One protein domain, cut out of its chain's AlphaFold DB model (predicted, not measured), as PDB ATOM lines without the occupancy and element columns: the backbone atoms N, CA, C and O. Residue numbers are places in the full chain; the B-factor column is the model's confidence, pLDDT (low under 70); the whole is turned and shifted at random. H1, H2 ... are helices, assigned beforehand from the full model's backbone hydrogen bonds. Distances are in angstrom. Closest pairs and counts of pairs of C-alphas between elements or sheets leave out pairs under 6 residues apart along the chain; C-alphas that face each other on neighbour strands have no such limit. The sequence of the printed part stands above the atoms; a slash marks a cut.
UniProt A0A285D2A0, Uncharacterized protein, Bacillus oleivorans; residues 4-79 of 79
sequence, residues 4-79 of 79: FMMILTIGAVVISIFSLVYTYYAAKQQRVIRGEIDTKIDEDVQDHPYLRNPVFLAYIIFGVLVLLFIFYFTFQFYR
ATOM      1  N   PHE A   4     151.132 206.436 199.301       85.44
ATOM      2  CA  PHE A   4     151.362 207.694 200.010       85.44
ATOM      3  C   PHE A   4     151.269 207.546 201.539       85.44
ATOM      4  O   PHE A   4     152.164 207.970 202.269       85.44
ATOM      5  N   MET A   5     150.220 206.877 202.028       86.25
ATOM      6  CA  MET A   5     150.022 206.629 203.463       86.25
ATOM      7  C   MET A   5     151.103 205.706 204.031       86.25
ATOM      8  O   MET A   5     151.531 205.885 205.170       86.25
ATOM      9  N   MET A   6     151.584 204.746 203.236       88.38
ATOM     10  CA  MET A   6     152.679 203.859 203.632       88.38
ATOM     11  C   MET A   6     153.988 204.636 203.841       88.38
ATOM     12  O   MET A   6     154.625 204.478 204.880       88.38
ATOM     13  N   ILE A   7     154.349 205.522 202.907       90.75
ATOM     14  CA  ILE A   7     155.565 206.348 202.998       90.75
ATOM     15  C   ILE A   7     155.516 207.265 204.229       90.75
ATOM     16  O   ILE A   7     156.475 207.316 204.998       90.75
ATOM     17  N   LEU A   8     154.384 207.938 204.458       86.06
ATOM     18  CA  LEU A   8     154.183 208.793 205.633       86.06
ATOM     19  C   LEU A   8     154.307 208.018 206.946       86.06
ATOM     20  O   LEU A   8     154.950 208.488 207.883       86.06
ATOM     21  N   THR A   9     153.722 206.823 207.004       86.56
ATOM     22  CA  THR A   9     153.763 205.982 208.205       86.56
ATOM     23  C   THR A   9     155.195 205.557 208.524       86.56
ATOM     24  O   THR A   9     155.624 205.656 209.672       86.56
ATOM     25  N   ILE A  10     155.964 205.148 207.513       92.50
ATOM     26  CA  ILE A  10     157.378 204.792 207.688       92.50
ATOM     27  C   ILE A  10     158.175 206.006 208.182       92.50
ATOM     28  O   ILE A  10     158.924 205.890 209.150       92.50
ATOM     29  N   GLY A  11     157.967 207.183 207.581       89.81
ATOM     30  CA  GLY A  11     158.613 208.422 208.020       89.81
ATOM     31  C   GLY A  11     158.305 208.764 209.480       89.81
ATOM     32  O   GLY A  11     159.217 209.043 210.259       89.81
ATOM     33  N   ALA A  12     157.037 208.665 209.884       85.19
ATOM     34  CA  ALA A  12     156.612 208.927 211.256       85.19
ATOM     35  C   ALA A  12     157.260 207.961 212.265       85.19
ATOM     36  O   ALA A  12     157.701 208.387 213.336       85.19
ATOM     37  N   VAL A  13     157.369 206.675 211.917       89.62
ATOM     38  CA  VAL A  13     158.024 205.665 212.762       89.62
ATOM     39  C   VAL A  13     159.514 205.967 212.918       89.62
ATOM     40  O   VAL A  13     160.019 205.952 214.039       89.62
ATOM     41  N   VAL A  14     160.209 206.307 211.831       89.75
ATOM     42  CA  VAL A  14     161.640 206.654 211.872       89.75
ATOM     43  C   VAL A  14     161.887 207.877 212.755       89.75
ATOM     44  O   VAL A  14     162.749 207.830 213.633       89.75
ATOM     45  N   ILE A  15     161.100 208.944 212.584       85.69
ATOM     46  CA  ILE A  15     161.211 210.163 213.400       85.69
ATOM     47  C   ILE A  15     160.948 209.852 214.879       85.69
ATOM     48  O   ILE A  15     161.667 210.343 215.751       85.69
ATOM     49  N   SER A  16     159.956 209.009 215.173       77.19
ATOM     50  CA  SER A  16     159.614 208.627 216.546       77.19
ATOM     51  C   SER A  16     160.734 207.828 217.212       77.19
ATOM     52  O   SER A  16     161.124 208.138 218.338       77.19
ATOM     53  N   ILE A  17     161.299 206.842 216.508       85.62
ATOM     54  CA  ILE A  17     162.428 206.043 217.005       85.62
ATOM     55  C   ILE A  17     163.644 206.940 217.236       85.62
ATOM     56  O   ILE A  17     164.246 206.888 218.308       85.62
ATOM     57  N   PHE A  18     163.980 207.801 216.275       82.69
ATOM     58  CA  PHE A  18     165.097 208.734 216.407       82.69
ATOM     59  C   PHE A  18     164.919 209.662 217.615       82.69
ATOM     60  O   PHE A  18     165.835 209.813 218.421       82.69
ATOM     61  N   SER A  19     163.720 210.221 217.790       74.75
ATOM     62  CA  SER A  19     163.400 211.119 218.906       74.75
ATOM     63  C   SER A  19     163.491 210.411 220.258       74.75
ATOM     64  O   SER A  19     164.031 210.974 221.211       74.75
ATOM     65  N   LEU A  20     163.015 209.165 220.351       75.06
ATOM     66  CA  LEU A  20     163.121 208.350 221.563       75.06
ATOM     67  C   LEU A  20     164.576 208.046 221.915       75.06
ATOM     68  O   LEU A  20     164.975 208.219 223.066       75.06
ATOM     69  N   VAL A  21     165.375 207.634 220.930       79.50
ATOM     70  CA  VAL A  21     166.801 207.348 221.119       79.50
ATOM     71  C   VAL A  21     167.535 208.610 221.567       79.50
ATOM     72  O   VAL A  21     168.232 208.586 222.580       79.50
ATOM     73  N   TYR A  22     167.324 209.729 220.876       76.12
ATOM     74  CA  TYR A  22     167.921 211.013 221.231       76.12
ATOM     75  C   TYR A  22     167.542 211.446 222.654       76.12
ATOM     76  O   TYR A  22     168.413 211.794 223.451       76.12
ATOM     77  N   THR A  23     166.260 211.335 223.014       76.12
ATOM     78  CA  THR A  23     165.765 211.654 224.363       76.12
ATOM     79  C   THR A  23     166.394 210.750 225.421       76.12
ATOM     80  O   THR A  23     166.780 211.224 226.488       76.12
ATOM     81  N   TYR A  24     166.546 209.455 225.134       73.12
ATOM     82  CA  TYR A  24     167.183 208.507 226.043       73.12
ATOM     83  C   TYR A  24     168.660 208.844 226.283       73.12
ATOM     84  O   TYR A  24     169.108 208.857 227.432       73.12
ATOM     85  N   TYR A  25     169.415 209.173 225.230       71.12
ATOM     86  CA  TYR A  25     170.807 209.612 225.360       71.12
ATOM     87  C   TYR A  25     170.924 210.935 226.120       71.12
ATOM     88  O   TYR A  25     171.743 211.027 227.034       71.12
ATOM     89  N   ALA A  26     170.067 211.916 225.823       70.69
ATOM     90  CA  ALA A  26     170.029 213.188 226.539       70.69
ATOM     91  C   ALA A  26     169.721 212.993 228.036       70.69
ATOM     92  O   ALA A  26     170.415 213.537 228.896       70.69
ATOM     93  N   ALA A  27     168.740 212.147 228.367       67.94
ATOM     94  CA  ALA A  27     168.398 211.812 229.747       67.94
ATOM     95  C   ALA A  27     169.532 211.060 230.461       67.94
ATOM     96  O   ALA A  27     169.799 211.309 231.637       67.94
ATOM     97  N   LYS A  28     170.228 210.152 229.764       65.94
ATOM     98  CA  LYS A  28     171.396 209.443 230.302       65.94
ATOM     99  C   LYS A  28     172.543 210.410 230.594       65.94
ATOM    100  O   LYS A  28     173.128 210.328 231.668       65.94
ATOM    101  N   GLN A  29     172.825 211.344 229.689       64.12
ATOM    102  CA  GLN A  29     173.877 212.346 229.862       64.12
ATOM    103  C   GLN A  29     173.563 213.291 231.032       64.12
ATOM    104  O   GLN A  29     174.414 213.512 231.885       64.12
ATOM    105  N   GLN A  30     172.308 213.730 231.168       61.19
ATOM    106  CA  GLN A  30     171.862 214.502 232.332       61.19
ATOM    107  C   GLN A  30     171.935 213.715 233.650       61.19
ATOM    108  O   GLN A  30     172.228 214.303 234.685       61.19
ATOM    109  N   ARG A  31     171.678 212.399 233.647       58.59
ATOM    110  CA  ARG A  31     171.802 211.553 234.850       58.59
ATOM    111  C   ARG A  31     173.250 211.336 235.281       58.59
ATOM    112  O   ARG A  31     173.496 211.280 236.478       58.59
ATOM    113  N   VAL A  32     174.178 211.231 234.330       58.44
ATOM    114  CA  VAL A  32     175.619 211.155 234.622       58.44
ATOM    115  C   VAL A  32     176.103 212.466 235.249       58.44
ATOM    116  O   VAL A  32     176.797 212.423 236.255       58.44
ATOM    117  N   ILE A  33     175.645 213.616 234.741       55.75
ATOM    118  CA  ILE A  33     175.993 214.944 235.278       55.75
ATOM    119  C   ILE A  33     175.324 215.205 236.645       55.75
ATOM    120  O   ILE A  33     175.938 215.759 237.545       55.75
ATOM    121  N   ARG A  34     174.083 214.742 236.861       50.16
ATOM    122  CA  ARG A  34     173.376 214.858 238.155       50.16
ATOM    123  C   ARG A  34     173.919 213.953 239.268       50.16
ATOM    124  O   ARG A  34     173.422 214.050 240.382       50.16
ATOM    125  N   GLY A  35     174.879 213.065 239.003       52.09
ATOM    126  CA  GLY A  35     175.575 212.324 240.064       52.09
ATOM    127  C   GLY A  35     176.444 213.230 240.947       52.09
ATOM    128  O   GLY A  35     176.690 212.907 242.105       52.09
ATOM    129  N   GLU A  36     176.833 214.395 240.425       55.56
ATOM    130  CA  GLU A  36     177.644 215.416 241.084       55.56
ATOM    131  C   GLU A  36     176.787 216.666 241.325       55.56
ATOM    132  O   GLU A  36     176.936 217.688 240.669       55.56
ATOM    133  N   ILE A  37     175.827 216.587 242.250       57.88
ATOM    134  CA  ILE A  37     174.800 217.628 242.488       57.88
ATOM    135  C   ILE A  37     175.393 219.003 242.909       57.88
ATOM    136  O   ILE A  37     174.647 219.966 243.050       57.88
ATOM    137  N   ASP A  38     176.717 219.131 243.029       56.50
ATOM    138  CA  ASP A  38     177.415 220.358 243.432       56.50
ATOM    139  C   ASP A  38     178.613 220.741 242.529       56.50
ATOM    140  O   ASP A  38     179.508 221.480 242.948       56.50
ATOM    141  N   THR A  39     178.679 220.257 241.282       59.97
ATOM    142  CA  THR A  39     179.650 220.778 240.304       59.97
ATOM    143  C   THR A  39     179.074 221.962 239.527       59.97
ATOM    144  O   THR A  39     177.908 221.988 239.126       59.97
ATOM    145  N   LYS A  40     179.903 223.005 239.366       56.09
ATOM    146  CA  LYS A  40     179.560 224.238 238.643       56.09
ATOM    147  C   LYS A  40     179.015 223.882 237.258       56.09
ATOM    148  O   LYS A  40     179.612 223.065 236.565       56.09
ATOM    149  N   ILE A  41     177.896 224.505 236.876       58.72
ATOM    150  CA  ILE A  41     177.319 224.384 235.530       58.72
ATOM    151  C   ILE A  41     178.438 224.625 234.513       58.72
ATOM    152  O   ILE A  41     179.041 225.698 234.535       58.72
ATOM    153  N   ASP A  42     178.689 223.618 233.676       57.50
ATOM    154  CA  ASP A  42     179.711 223.609 232.628       57.50
ATOM    155  C   ASP A  42     179.634 224.897 231.785       57.50
ATOM    156  O   ASP A  42     178.543 225.307 231.367       57.50
ATOM    157  N   GLU A  43     180.775 225.560 231.584       58.00
ATOM    158  CA  GLU A  43     180.875 226.876 230.931       58.00
ATOM    159  C   GLU A  43     180.296 226.826 229.502       58.00
ATOM    160  O   GLU A  43     179.592 227.743 229.079       58.00
ATOM    161  N   ASP A  44     180.419 225.682 228.823       55.25
ATOM    162  CA  ASP A  44     179.853 225.443 227.487       55.25
ATOM    163  C   ASP A  44     178.310 225.431 227.452       55.25
ATOM    164  O   ASP A  44     177.688 225.675 226.410       55.25
ATOM    165  N   VAL A  45     177.653 225.114 228.575       54.97
ATOM    166  CA  VAL A  45     176.185 225.155 228.699       54.97
ATOM    167  C   VAL A  45     175.707 226.571 229.032       54.97
ATOM    168  O   VAL A  45     174.601 226.941 228.631       54.97
ATOM    169  N   GLN A  46     176.539 227.374 229.708       57.50
ATOM    170  CA  GLN A  46     176.274 228.801 229.930       57.50
ATOM    171  C   GLN A  46     176.392 229.624 228.650       57.50
ATOM    172  O   GLN A  46     175.652 230.592 228.495       57.50
ATOM    173  N   ASP A  47     177.266 229.219 227.732       61.09
ATOM    174  CA  ASP A  47     177.498 229.952 226.488       61.09
ATOM    175  C   ASP A  47     176.303 229.876 225.523       61.09
ATOM    176  O   ASP A  47     175.997 230.840 224.821       61.09
ATOM    177  N   HIS A  48     175.569 228.756 225.501       59.31
ATOM    178  CA  HIS A  48     174.411 228.580 224.610       59.31
ATOM    179  C   HIS A  48     173.207 227.908 225.300       59.31
ATOM    180  O   HIS A  48     172.769 226.819 224.896       59.31
ATOM    181  N   PRO A  49     172.592 228.571 226.297       59.34
ATOM    182  CA  PRO A  49     171.545 227.987 227.135       59.34
ATOM    183  C   PRO A  49     170.268 227.672 226.343       59.34
ATOM    184  O   PRO A  49     169.547 226.732 226.670       59.34
ATOM    185  N   TYR A  50     170.001 228.409 225.262       56.38
ATOM    186  CA  TYR A  50     168.817 228.217 224.419       56.38
ATOM    187  C   TYR A  50     168.952 227.060 223.423       56.38
ATOM    188  O   TYR A  50     167.975 226.365 223.160       56.38
ATOM    189  N   LEU A  51     170.153 226.820 222.890       59.94
ATOM    190  CA  LEU A  51     170.401 225.742 221.921       59.94
ATOM    191  C   LEU A  51     170.532 224.374 222.595       59.94
ATOM    192  O   LEU A  51     170.243 223.355 221.975       59.94
ATOM    193  N   ARG A  52     170.960 224.341 223.863       59.97
ATOM    194  CA  ARG A  52     171.135 223.094 224.623       59.97
ATOM    195  C   ARG A  52     169.962 222.754 225.540       59.97
ATOM    196  O   ARG A  52     169.965 221.679 226.138       59.97
ATOM    197  N   ASN A  53     168.947 223.618 225.634       62.94
ATOM    198  CA  ASN A  53     167.730 223.316 226.379       62.94
ATOM    199  C   ASN A  53     166.694 222.623 225.469       62.94
ATOM    200  O   ASN A  53     166.093 223.277 224.612       62.94
ATOM    201  N   PRO A  54     166.431 221.317 225.666       66.94
ATOM    202  CA  PRO A  54     165.519 220.553 224.815       66.94
ATOM    203  C   PRO A  54     164.085 221.099 224.822       66.94
ATOM    204  O   PRO A  54     163.365 220.931 223.841       66.94
ATOM    205  N   VAL A  55     163.673 221.804 225.883       71.56
ATOM    206  CA  VAL A  55     162.358 222.459 225.953       71.56
ATOM    207  C   VAL A  55     162.262 223.599 224.939       71.56
ATOM    208  O   VAL A  55     161.260 223.727 224.241       71.56
ATOM    209  N   PHE A  56     163.316 224.407 224.814       68.62
ATOM    210  CA  PHE A  56     163.331 225.546 223.898       68.62
ATOM    211  C   PHE A  56     163.348 225.081 222.438       68.62
ATOM    212  O   PHE A  56     162.589 225.586 221.609       68.62
ATOM    213  N   LEU A  57     164.138 224.041 222.145       70.31
ATOM    214  CA  LEU A  57     164.153 223.397 220.832       70.31
ATOM    215  C   LEU A  57     162.771 222.844 220.451       70.31
ATOM    216  O   LEU A  57     162.336 223.020 219.314       70.31
ATOM    217  N   ALA A  58     162.059 222.222 221.397       77.44
ATOM    218  CA  ALA A  58     160.719 221.690 221.159       77.44
ATOM    219  C   ALA A  58     159.722 222.788 220.751       77.44
ATOM    220  O   ALA A  58     158.964 222.595 219.801       77.44
ATOM    221  N   TYR A  59     159.756 223.955 221.404       75.62
ATOM    222  CA  TYR A  59     158.905 225.091 221.033       75.62
ATOM    223  C   TYR A  59     159.239 225.660 219.652       75.62
ATOM    224  O   TYR A  59     158.324 225.988 218.895       75.62
ATOM    225  N   ILE A  60     160.524 225.744 219.296       78.38
ATOM    226  CA  ILE A  60     160.947 226.196 217.962       78.38
ATOM    227  C   ILE A  60     160.437 225.229 216.890       78.38
ATOM    228  O   ILE A  60     159.810 225.657 215.923       78.38
ATOM    229  N   ILE A  61     160.652 223.923 217.079       82.75
ATOM    230  CA  ILE A  61     160.189 222.888 216.144       82.75
ATOM    231  C   ILE A  61     158.663 222.928 216.014       82.75
ATOM    232  O   ILE A  61     158.140 222.886 214.902       82.75
ATOM    233  N   PHE A  62     157.946 223.066 217.131       82.25
ATOM    234  CA  PHE A  62     156.494 223.222 217.128       82.25
ATOM    235  C   PHE A  62     156.054 224.445 216.314       82.25
ATOM    236  O   PHE A  62     155.201 224.317 215.440       82.25
ATOM    237  N   GLY A  63     156.669 225.610 216.539       88.56
ATOM    238  CA  GLY A  63     156.365 226.830 215.790       88.56
ATOM    239  C   GLY A  63     156.584 226.670 214.283       88.56
ATOM    240  O   GLY A  63     155.731 227.060 213.487       88.56
ATOM    241  N   VAL A  64     157.685 226.026 213.884       89.81
ATOM    242  CA  VAL A  64     157.981 225.733 212.472       89.81
ATOM    243  C   VAL A  64     156.937 224.793 211.869       89.81
ATOM    244  O   VAL A  64     156.438 225.060 210.777       89.81
ATOM    245  N   LEU A  65     156.563 223.721 212.570       87.38
ATOM    246  CA  LEU A  65     155.546 222.778 212.096       87.38
ATOM    247  C   LEU A  65     154.172 223.436 211.947       87.38
ATOM    248  O   LEU A  65     153.494 223.199 210.950       87.38
ATOM    249  N   VAL A  66     153.777 224.290 212.895       89.12
ATOM    250  CA  VAL A  66     152.529 225.060 212.815       89.12
ATOM    251  C   VAL A  66     152.547 225.992 211.609       89.12
ATOM    252  O   VAL A  66     151.580 226.022 210.853       89.12
ATOM    253  N   LEU A  67     153.649 226.711 211.376       90.25
ATOM    254  CA  LEU A  67     153.783 227.578 210.205       90.25
ATOM    255  C   LEU A  67     153.682 226.786 208.900       90.25
ATOM    256  O   LEU A  67     152.910 227.160 208.023       90.25
ATOM    257  N   LEU A  68     154.407 225.670 208.780       88.12
ATOM    258  CA  LEU A  68     154.326 224.796 207.608       88.12
ATOM    259  C   LEU A  68     152.907 224.268 207.388       88.12
ATOM    260  O   LEU A  68     152.443 224.229 206.251       88.12
ATOM    261  N   PHE A  69     152.203 223.905 208.461       84.12
ATOM    262  CA  PHE A  69     150.817 223.455 208.393       84.12
ATOM    263  C   PHE A  69     149.878 224.562 207.903       84.12
ATOM    264  O   PHE A  69     149.082 224.329 206.994       84.12
ATOM    265  N   ILE A  70     150.007 225.779 208.443       89.25
ATOM    266  CA  ILE A  70     149.232 226.947 208.004       89.25
ATOM    267  C   ILE A  70     149.512 227.247 206.530       89.25
ATOM    268  O   ILE A  70     148.569 227.444 205.764       89.25
ATOM    269  N   PHE A  71     150.778 227.247 206.104       90.06
ATOM    270  CA  PHE A  71     151.135 227.486 204.706       90.06
ATOM    271  C   PHE A  71     150.578 226.406 203.788       90.06
ATOM    272  O   PHE A  71     149.969 226.734 202.774       90.06
ATOM    273  N   TYR A  72     150.728 225.132 204.156       86.62
ATOM    274  CA  TYR A  72     150.154 224.017 203.412       86.62
ATOM    275  C   TYR A  72     148.647 224.202 203.212       86.62
ATOM    276  O   TYR A  72     148.168 224.151 202.081       86.62
ATOM    277  N   PHE A  73     147.913 224.493 204.288       85.69
ATOM    278  CA  PHE A  73     146.473 224.722 204.215       85.69
ATOM    279  C   PHE A  73     146.131 225.951 203.371       85.69
ATOM    280  O   PHE A  73     145.210 225.910 202.564       85.69
ATOM    281  N   THR A  74     146.901 227.029 203.503       87.19
ATOM    282  CA  THR A  74     146.702 228.259 202.726       87.19
ATOM    283  C   THR A  74     146.870 228.001 201.227       87.19
ATOM    284  O   THR A  74     146.000 228.368 200.443       87.19
ATOM    285  N   PHE A  75     147.940 227.319 200.813       86.19
ATOM    286  CA  PHE A  75     148.208 227.040 199.398       86.19
ATOM    287  C   PHE A  75     147.304 225.958 198.796       86.19
ATOM    288  O   PHE A  75     147.049 225.985 197.595       86.19
ATOM    289  N   GLN A  76     146.845 225.003 199.606       81.00
ATOM    290  CA  GLN A  76     145.960 223.926 199.165       81.00
ATOM    291  C   GLN A  76     144.489 224.367 199.117       81.00
ATOM    292  O   GLN A  76     143.760 223.929 198.233       81.00
ATOM    293  N   PHE A  77     144.040 225.178 200.079       67.25
ATOM    294  CA  PHE A  77     142.618 225.462 200.301       67.25
ATOM    295  C   PHE A  77     142.182 226.850 199.811       67.25
ATOM    296  O   PHE A  77     141.008 227.034 199.506       67.25
ATOM    297  N   TYR A  78     143.092 227.831 199.747       58.53
ATOM    298  CA  TYR A  78     142.797 229.195 199.271       58.53
ATOM    299  C   TYR A  78     143.240 229.439 197.815       58.53
ATOM    300  O   TYR A  78     143.264 230.574 197.344       58.53
ATOM    301  N   ARG A  79     143.608 228.373 197.103       50.19
ATOM    302  CA  ARG A  79     143.805 228.367 195.654       50.19
ATOM    303  C   ARG A  79     142.584 227.744 194.986       50.19
ATOM    304  O   ARG A  79     142.201 228.258 193.915       50.19
TER     305      ARG A  79
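AT A GLANCE: This is residues 4 to 79 of the 79 residues of an uncharacterized protein of Bacillus oleivorans (UniProt A0A285D2A0). Two long helices, H1 and H3, make the two arms of an open U, with a gap between them and no contact across it. H3 runs back the other way from H1, and the bend of the U is residues 34 to 53, which hold the short helix H2. The printed part has 76 residues with three named helices, in the order H1, H2, H3, and no named strand; its class is all helix. The whole is extended, with a radius of gyration of the C-alphas of 18.1 A, and the C-alphas span 58 by 26 by 14 A.

IN THESE COORDINATES: H1, residues 4 to 33, begins at C-alpha 4 (151.362, 207.694, 200.010), ends at C-alpha 33 (175.993, 214.944, 235.278) and is 43.6 A long from first to last C-alpha. H2 is residues 43 to 47. H3, residues 54 to 77, begins at C-alpha 54 (165.519, 220.553, 224.815), ends at C-alpha 77 (142.618, 225.462, 200.301) and is 33.9 A long.

HOW THE PARTS SIT: H1 and H3 are apart, with no C-alpha of the one within 8 A of the other. By the same test H1 and H2 are apart, and so are H2 and H3. Residues 4 to 22, of H1, stand free, and so do residues 55 to 79, of which 55 to 77 belong to H3. In H1, H2 and H3 every O i to N i+4 pair is within hydrogen-bond range.

THE WHOLE: The two C-alphas farthest apart are those of Asp 38 and Arg 79, at 59.0 A, while those of Phe 4 and Arg 79 are 22.4 A apart. The printed part has no cut. The links H1 to H2, of 9 residues, and H2 to H3, of 6, are short but not tight. The mean pLDDT of the printed part is 73.1; residues 27 to 54, residue 56 and residues 77 to 79 are under 70.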